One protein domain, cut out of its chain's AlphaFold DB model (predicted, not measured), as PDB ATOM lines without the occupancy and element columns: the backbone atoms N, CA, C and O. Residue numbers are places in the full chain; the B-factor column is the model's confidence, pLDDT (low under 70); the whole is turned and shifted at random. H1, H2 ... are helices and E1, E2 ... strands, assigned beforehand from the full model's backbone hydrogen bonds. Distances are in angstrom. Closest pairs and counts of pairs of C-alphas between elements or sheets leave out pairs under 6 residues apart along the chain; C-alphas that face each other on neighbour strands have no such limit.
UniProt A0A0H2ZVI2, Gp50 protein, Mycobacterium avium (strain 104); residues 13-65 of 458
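What this domain is: This is residues 13 to 65 of the 458 residues of the protein "Gp50 protein" of Mycobacterium avium (strain 104) (UniProt A0A0H2ZVI2). A strongly twisted sheet of four strands, running back and forth, makes the body, and the short helix H1 only grazes it beside E1, at one end of the elongated whole. The 53 printed residues hold E1, E2, E3, E4 and H1 in that order, of mixed class. The sheet, antiparallel in the order E1 E2 E3 E4, is a meander, each strand the antiparallel neighbour of the one before. The printed part as a whole is only just compact, close to loose, with a radius of gyration of the C-alphas of 11.6 A, and its C-alphas span 39 by 22 by 16 A along their three main axes.

How they stand to each other: E1, residues 13 to 16, and E2, residues 19 to 26, form a hairpin; N 14 and O 21 are within hydrogen-bond range at 2.8 A. E2 bends by 59 degrees at residue 23. E2 and E3, residues 29 to 36, form a hairpin, with N 24 and O 31 at 2.8 A. E3 and E4, residues 42 to 45, form another, with N 34 and O 43 at 2.8 A. E1 and E4 are apart. H1, residues 57 to 63, has every O i to N i+4 pair within range; the closest C-alphas of E1 and H1, Tyr 15 and Glu 57, are 7.0 A apart.

Where its parts are: E1 begins at C-alpha 13 (62.433, 51.893, 81.210). E2 measures 19.4 A and E3 21.8 A from first to last C-alpha. H1 ends at C-alpha 63 (70.733, 59.089, 68.546).

The domain as a whole: The C-alphas farthest apart, Asp 27 and Arg 65, are 38.7 A apart. The printed part has no cut. The link from E4 to H1 is long. The mean pLDDT of H1 is 51.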
ATOM      1  N   THR A  13      63.187  51.714  82.449       91.75
ATOM      2  CA  THR A  13      62.433  51.893  81.210       91.75
ATOM      3  C   THR A  13      63.329  51.620  80.013       91.75
ATOM      4  O   THR A  13      64.489  52.050  79.963       91.75
ATOM      5  N   ARG A  14      62.779  50.892  79.046       87.19
ATOM      6  CA  ARG A  14      63.352  50.660  77.727       87.19
ATOM      7  C   ARG A  14      62.376  51.120  76.659       87.19
ATOM      8  O   ARG A  14      61.162  51.055  76.836       87.19
ATOM      9  N   TYR A  15      62.924  51.559  75.545       80.00
ATOM     10  CA  TYR A  15      62.187  52.144  74.446       80.00
ATOM     11  C   TYR A  15      62.581  51.448  73.153       80.00
ATOM     12  O   TYR A  15      63.763  51.227  72.903       80.00
ATOM     13  N   GLN A  16      61.575  51.144  72.348       72.19
ATOM     14  CA  GLN A  16      61.687  50.668  70.976       72.19
ATOM     15  C   GLN A  16      60.799  51.576  70.113       72.19
ATOM     16  O   GLN A  16      59.888  52.227  70.637       72.19
ATOM     17  N   ALA A  17      61.043  51.649  68.803       61.00
ATOM     18  CA  ALA A  17      60.131  52.330  67.887       61.00
ATOM     19  C   ALA A  17      58.686  51.832  68.109       61.00
ATOM     20  O   ALA A  17      58.404  50.641  68.004       61.00
ATOM     21  N   GLY A  18      57.798  52.745  68.514       66.94
ATOM     22  CA  GLY A  18      56.387  52.452  68.760       66.94
ATOM     23  C   GLY A  18      56.058  51.712  70.064       66.94
ATOM     24  O   GLY A  18      54.914  51.290  70.219       66.94
ATOM     25  N   ALA A  19      56.985  51.528  71.012       78.75
ATOM     26  CA  ALA A  19      56.660  50.910  72.301       78.75
ATOM     27  C   ALA A  19      57.563  51.346  73.468       78.75
ATOM     28  O   ALA A  19      58.754  51.621  73.319       78.75
ATOM     29  N   THR A  20      56.999  51.327  74.676       89.94
ATOM     30  CA  THR A  20      57.718  51.543  75.938       89.94
ATOM     31  C   THR A  20      57.575  50.321  76.829       89.94
ATOM     32  O   THR A  20      56.461  49.901  77.123       89.94
ATOM     33  N   ALA A  21      58.692  49.774  77.298       92.62
ATOM     34  CA  ALA A  21      58.730  48.706  78.285       92.62
ATOM     35  C   ALA A  21      59.183  49.260  79.638       92.62
ATOM     36  O   ALA A  21      60.281  49.803  79.749       92.62
ATOM     37  N   THR A  22      58.362  49.101  80.673       96.38
ATOM     38  CA  THR A  22      58.680  49.518  82.045       96.38
ATOM     39  C   THR A  22      58.749  48.300  82.951       96.38
ATOM     40  O   THR A  22      57.830  47.485  82.971       96.38
ATOM     41  N   ALA A  23      59.834  48.155  83.705       96.25
ATOM     42  CA  ALA A  23      59.966  47.069  84.662       96.25
ATOM     43  C   ALA A  23      59.070  47.319  85.882       96.25
ATOM     44  O   ALA A  23      59.256  48.287  86.622       96.25
ATOM     45  N   VAL A  24      58.121  46.424  86.120       94.88
ATOM     46  CA  VAL A  24      57.135  46.493  87.203       94.88
ATOM     47  C   VAL A  24      57.125  45.187  87.996       94.88
ATOM     48  O   VAL A  24      57.597  44.151  87.527       94.88
ATOM     49  N   VAL A  25      56.604  45.230  89.222       94.56
ATOM     50  CA  VAL A  25      56.401  44.022  90.031       94.56
ATOM     51  C   VAL A  25      54.962  43.553  89.855       94.56
ATOM     52  O   VAL A  25      54.040  44.239  90.288       94.56
ATOM     53  N   VAL A  26      54.785  42.377  89.257       87.81
ATOM     54  CA  VAL A  26      53.487  41.708  89.082       87.81
ATOM     55  C   VAL A  26      53.558  40.369  89.806       87.81
ATOM     56  O   VAL A  26      54.516  39.617  89.632       87.81
ATOM     57  N   ASP A  27      52.601  40.102  90.697       88.12
ATOM     58  CA  ASP A  27      52.541  38.875  91.510       88.12
ATOM     59  C   ASP A  27      53.858  38.529  92.237       88.12
ATOM     60  O   ASP A  27      54.270  37.374  92.352       88.12
ATOM     61  N   GLY A  28      54.557  39.559  92.726       87.75
ATOM     62  CA  GLY A  28      55.827  39.416  93.444       87.75
ATOM     63  C   GLY A  28      57.041  39.101  92.559       87.75
ATOM     64  O   GLY A  28      58.115  38.817  93.091       87.75
ATOM     65  N   ARG A  29      56.905  39.162  91.227       89.56
ATOM     66  CA  ARG A  29      57.983  38.931  90.251       89.56
ATOM     67  C   ARG A  29      58.219  40.176  89.401       89.56
ATOM     68  O   ARG A  29      57.291  40.902  89.069       89.56
ATOM     69  N   LEU A  30      59.481  40.424  89.057       94.25
ATOM     70  CA  LEU A  30      59.862  41.543  88.197       94.25
ATOM     71  C   LEU A  30      59.610  41.182  86.727       94.25
ATOM     72  O   LEU A  30      60.189  40.212  86.237       94.25
ATOM     73  N   GLN A  31      58.770  41.958  86.044       95.62
ATOM     74  CA  GLN A  31      58.371  41.759  84.647       95.62
ATOM     75  C   GLN A  31      58.380  43.082  83.880       95.62
ATOM     76  O   GLN A  31      58.347  44.157  84.472       95.62
ATOM     77  N   TRP A  32      58.402  43.006  82.554       95.50
ATOM     78  CA  TRP A  32      58.184  44.156  81.687       95.50
ATOM     79  C   TRP A  32      56.700  44.361  81.432       95.50
ATOM     80  O   TRP A  32      56.049  43.477  80.884       95.50
ATOM     81  N   GLU A  33      56.192  45.545  81.750       96.25
ATOM     82  CA  GLU A  33      54.960  46.082  81.182       96.25
ATOM     83  C   GLU A  33      55.308  46.795  79.873       96.25
ATOM     84  O   GLU A  33      55.966  47.834  79.886       96.25
ATOM     85  N   VAL A  34      54.909  46.226  78.739       91.00
ATOM     86  CA  VAL A  34      55.155  46.788  77.410       91.00
ATOM     87  C   VAL A  34      53.886  47.453  76.907       91.00
ATOM     88  O   VAL A  34      52.892  46.771  76.659       91.00
ATOM     89  N   ARG A  35      53.943  48.771  76.726       88.81
ATOM     90  CA  ARG A  35      52.884  49.596  76.151       88.81
ATOM     91  C   ARG A  35      53.232  49.967  74.715       88.81
ATOM     92  O   ARG A  35      54.266  50.594  74.487       88.81
ATOM     93  N   ARG A  36      52.367  49.617  73.767       81.19
ATOM     94  CA  ARG A  36      52.484  50.035  72.367       81.19
ATOM     95  C   ARG A  36      51.914  51.442  72.174       81.19
ATOM     96  O   ARG A  36      50.874  51.788  72.729       81.19
ATOM     97  N   HIS A  37      52.622  52.263  71.411       73.94
ATOM     98  CA  HIS A  37      52.208  53.607  71.024       73.94
ATOM     99  C   HIS A  37      51.252  53.495  69.833       73.94
ATOM    100  O   HIS A  37      51.494  52.715  68.919       73.94
ATOM    101  N   GLY A  38      50.160  54.256  69.845       57.91
ATOM    102  CA  GLY A  38      49.164  54.266  68.765       57.91
ATOM    103  C   GLY A  38      47.853  53.558  69.108       57.91
ATOM    104  O   GLY A  38      46.811  53.968  68.608       57.91
ATOM    105  N   ASP A  39      47.867  52.574  70.010       72.19
ATOM    106  CA  ASP A  39      46.641  51.893  70.455       72.19
ATOM    107  C   ASP A  39      46.589  51.572  71.959       72.19
ATOM    108  O   ASP A  39      45.673  50.885  72.410       72.19
ATOM    109  N   ASP A  40      47.562  52.063  72.735       70.38
ATOM    110  CA  ASP A  40      47.662  51.880  74.190       70.38
ATOM    111  C   ASP A  40      47.623  50.411  74.656       70.38
ATOM    112  O   ASP A  40      47.375  50.127  75.832       70.38
ATOM    113  N   HIS A  41      47.905  49.452  73.769       79.81
ATOM    114  CA  HIS A  41      47.907  48.041  74.129       79.81
ATOM    115  C   HIS A  41      49.020  47.736  75.139       79.81
ATOM    116  O   HIS A  41      50.188  48.057  74.904       79.81
ATOM    117  N   VAL A  42      48.658  47.078  76.247       88.00
ATOM    118  CA  VAL A  42      49.579  46.698  77.327       88.00
ATOM    119  C   VAL A  42      49.710  45.180  77.405       88.00
ATOM    120  O   VAL A  42      48.712  44.466  77.516       88.00
ATOM    121  N   ARG A  43      50.952  44.689  77.417       90.56
ATOM    122  CA  ARG A  43      51.281  43.279  77.677       90.56
ATOM    123  C   ARG A  43      52.351  43.147  78.755       90.56
ATOM    124  O   ARG A  43      53.239  43.991  78.847       90.56
ATOM    125  N   TYR A  44      52.316  42.046  79.499       92.38
ATOM    126  CA  TYR A  44      53.338  41.705  80.488       92.38
ATOM    127  C   TYR A  44      54.224  40.570  79.973       92.38
ATOM    128  O   TYR A  44      53.717  39.580  79.446       92.38
ATOM    129  N   THR A  45      55.545  40.704  80.101       90.25
ATOM    130  CA  THR A  45      56.503  39.663  79.691       90.25
ATOM    131  C   THR A  45      57.689  39.561  80.644       90.25
ATOM    132  O   THR A  45      58.182  40.558  81.166       90.25
ATOM    133  N   ASP A  46      58.199  38.344  80.836       90.75
ATOM    134  CA  ASP A  46      59.398  38.088  81.645       90.75
ATOM    135  C   ASP A  46      60.682  38.583  80.961       90.75
ATOM    136  O   ASP A  46      61.687  38.850  81.626       90.75
ATOM    137  N   ARG A  47      60.677  38.659  79.623       88.81
ATOM    138  CA  ARG A  47      61.840  39.037  78.811       88.81
ATOM    139  C   ARG A  47      61.419  39.815  77.571       88.81
ATOM    140  O   ARG A  47      60.411  39.493  76.941       88.81
ATOM    141  N   LEU A  48      62.226  40.799  77.202       77.50
ATOM    142  CA  LEU A  48      62.158  41.454  75.900       77.50
ATOM    143  C   LEU A  48      62.999  40.650  74.904       77.50
ATOM    144  O   LEU A  48      64.170  40.367  75.158       77.50
ATOM    145  N   ALA A  49      62.384  40.248  73.795       62.91
ATOM    146  CA  ALA A  49      63.105  39.725  72.640       62.91
ATOM    147  C   ALA A  49      63.775  40.883  71.880       62.91
ATOM    148  O   ALA A  49      63.357  42.031  72.039       62.91
ATOM    149  N   HIS A  50      64.790  40.582  71.064       58.78
ATOM    150  CA  HIS A  50      65.532  41.582  70.276       58.78
ATOM    151  C   HIS A  50      66.085  42.711  71.160       58.78
ATOM    152  O   HIS A  50      65.763  43.882  71.008       58.78
ATOM    153  N   ILE A  51      66.884  42.322  72.157       69.44
ATOM    154  CA  ILE A  51      67.406  43.168  73.247       69.44
ATOM    155  C   ILE A  51      68.103  44.436  72.717       69.44
ATOM    156  O   ILE A  51      68.047  45.476  73.369       69.44
ATOM    157  N   SER A  52      68.708  44.362  71.528       57.06
ATOM    158  CA  SER A  52      69.322  45.476  70.794       57.06
ATOM    159  C   SER A  52      68.339  46.590  70.412       57.06
ATOM    160  O   SER A  52      68.739  47.746  70.344       57.06
ATOM    161  N   HIS A  53      67.054  46.280  70.215       58.25
ATOM    162  CA  HIS A  53      66.016  47.244  69.817       58.25
ATOM    163  C   HIS A  53      65.461  48.053  70.999       58.25
ATOM    164  O   HIS A  53      64.635  48.945  70.813       58.25
ATOM    165  N   TRP A  54      65.887  47.722  72.220       75.88
ATOM    166  CA  TRP A  54      65.375  48.278  73.465       75.88
ATOM    167  C   TRP A  54      66.425  49.167  74.123       75.88
ATOM    168  O   TRP A  54      67.239  48.720  74.935       75.88
ATOM    169  N   SER A  55      66.373  50.454  73.803       72.06
ATOM    170  CA  SER A  55      67.327  51.461  74.268       72.06
ATOM    171  C   SER A  55      66.788  52.258  75.460       72.06
ATOM    172  O   SER A  55      65.591  52.314  75.730       72.06
ATOM    173  N   THR A  56      67.670  52.888  76.221       80.75
ATOM    174  CA  THR A  56      67.321  53.902  77.225       80.75
ATOM    175  C   THR A  56      66.967  55.232  76.567       80.75
ATOM    176  O   THR A  56      67.415  55.527  75.464       80.75
ATOM    177  N   GLU A  57      66.268  56.105  77.298       65.62
ATOM    178  CA  GLU A  57      66.067  57.498  76.869       65.62
ATOM    179  C   GLU A  57      67.408  58.207  76.636       65.62
ATOM    180  O   GLU A  57      67.533  59.039  75.748       65.62
ATOM    181  N   ARG A  58      68.456  57.856  77.394       60.50
ATOM    182  CA  ARG A  58      69.795  58.422  77.204       60.50
ATOM    183  C   ARG A  58      70.397  58.011  75.858       60.50
ATOM    184  O   ARG A  58      70.898  58.887  75.162       60.50
ATOM    185  N   GLU A  59      70.312  56.736  75.492       58.50
ATOM    186  CA  GLU A  59      70.785  56.197  74.205       58.50
ATOM    187  C   GLU A  59      69.954  56.733  73.031       58.50
ATOM    188  O   GLU A  59      70.515  57.239  72.063       58.50
ATOM    189  N   LEU A  60      68.623  56.765  73.159       49.50
ATOM    190  CA  LEU A  60      67.748  57.395  72.167       49.50
ATOM    191  C   LEU A  60      68.004  58.894  72.030       49.50
ATOM    192  O   LEU A  60      68.025  59.423  70.926       49.50
ATOM    193  N   SER A  61      68.222  59.599  73.138       42.75
ATOM    194  CA  SER A  61      68.538  61.025  73.111       42.75
ATOM    195  C   SER A  61      69.938  61.306  72.572       42.75
ATOM    196  O   SER A  61      70.186  62.442  72.187       42.75
ATOM    197  N   ALA A  62      70.848  60.326  72.567       40.41
ATOM    198  CA  ALA A  62      72.137  60.424  71.890       40.41
ATOM    199  C   ALA A  62      71.951  60.242  70.377       40.41
ATOM    200  O   ALA A  62      72.462  61.056  69.620       40.41
ATOM    201  N   LEU A  63      71.116  59.285  69.952       41.72
ATOM    202  CA  LEU A  63      70.733  59.089  68.546       41.72
ATOM    203  C   LEU A  63      69.947  60.284  67.970       41.72
ATOM    204  O   LEU A  63      70.196  60.701  66.848       41.72
ATOM    205  N   ARG A  64      69.036  60.880  68.752       38.94
ATOM    206  CA  ARG A  64      68.250  62.076  68.378       38.94
ATOM    207  C   ARG A  64      69.047  63.380  68.434       38.94
ATOM    208  O   ARG A  64      68.617  64.373  67.857       38.94
ATOM    209  N   ARG A  65      70.151  63.406  69.189       29.94
ATOM    210  CA  ARG A  65      71.054  64.565  69.301       29.94
ATOM    211  C   ARG A  65      72.302  64.435  68.454       29.94
ATOM    212  O   ARG A  65      73.117  65.353  68.509       29.94
TER     213      ARG A  65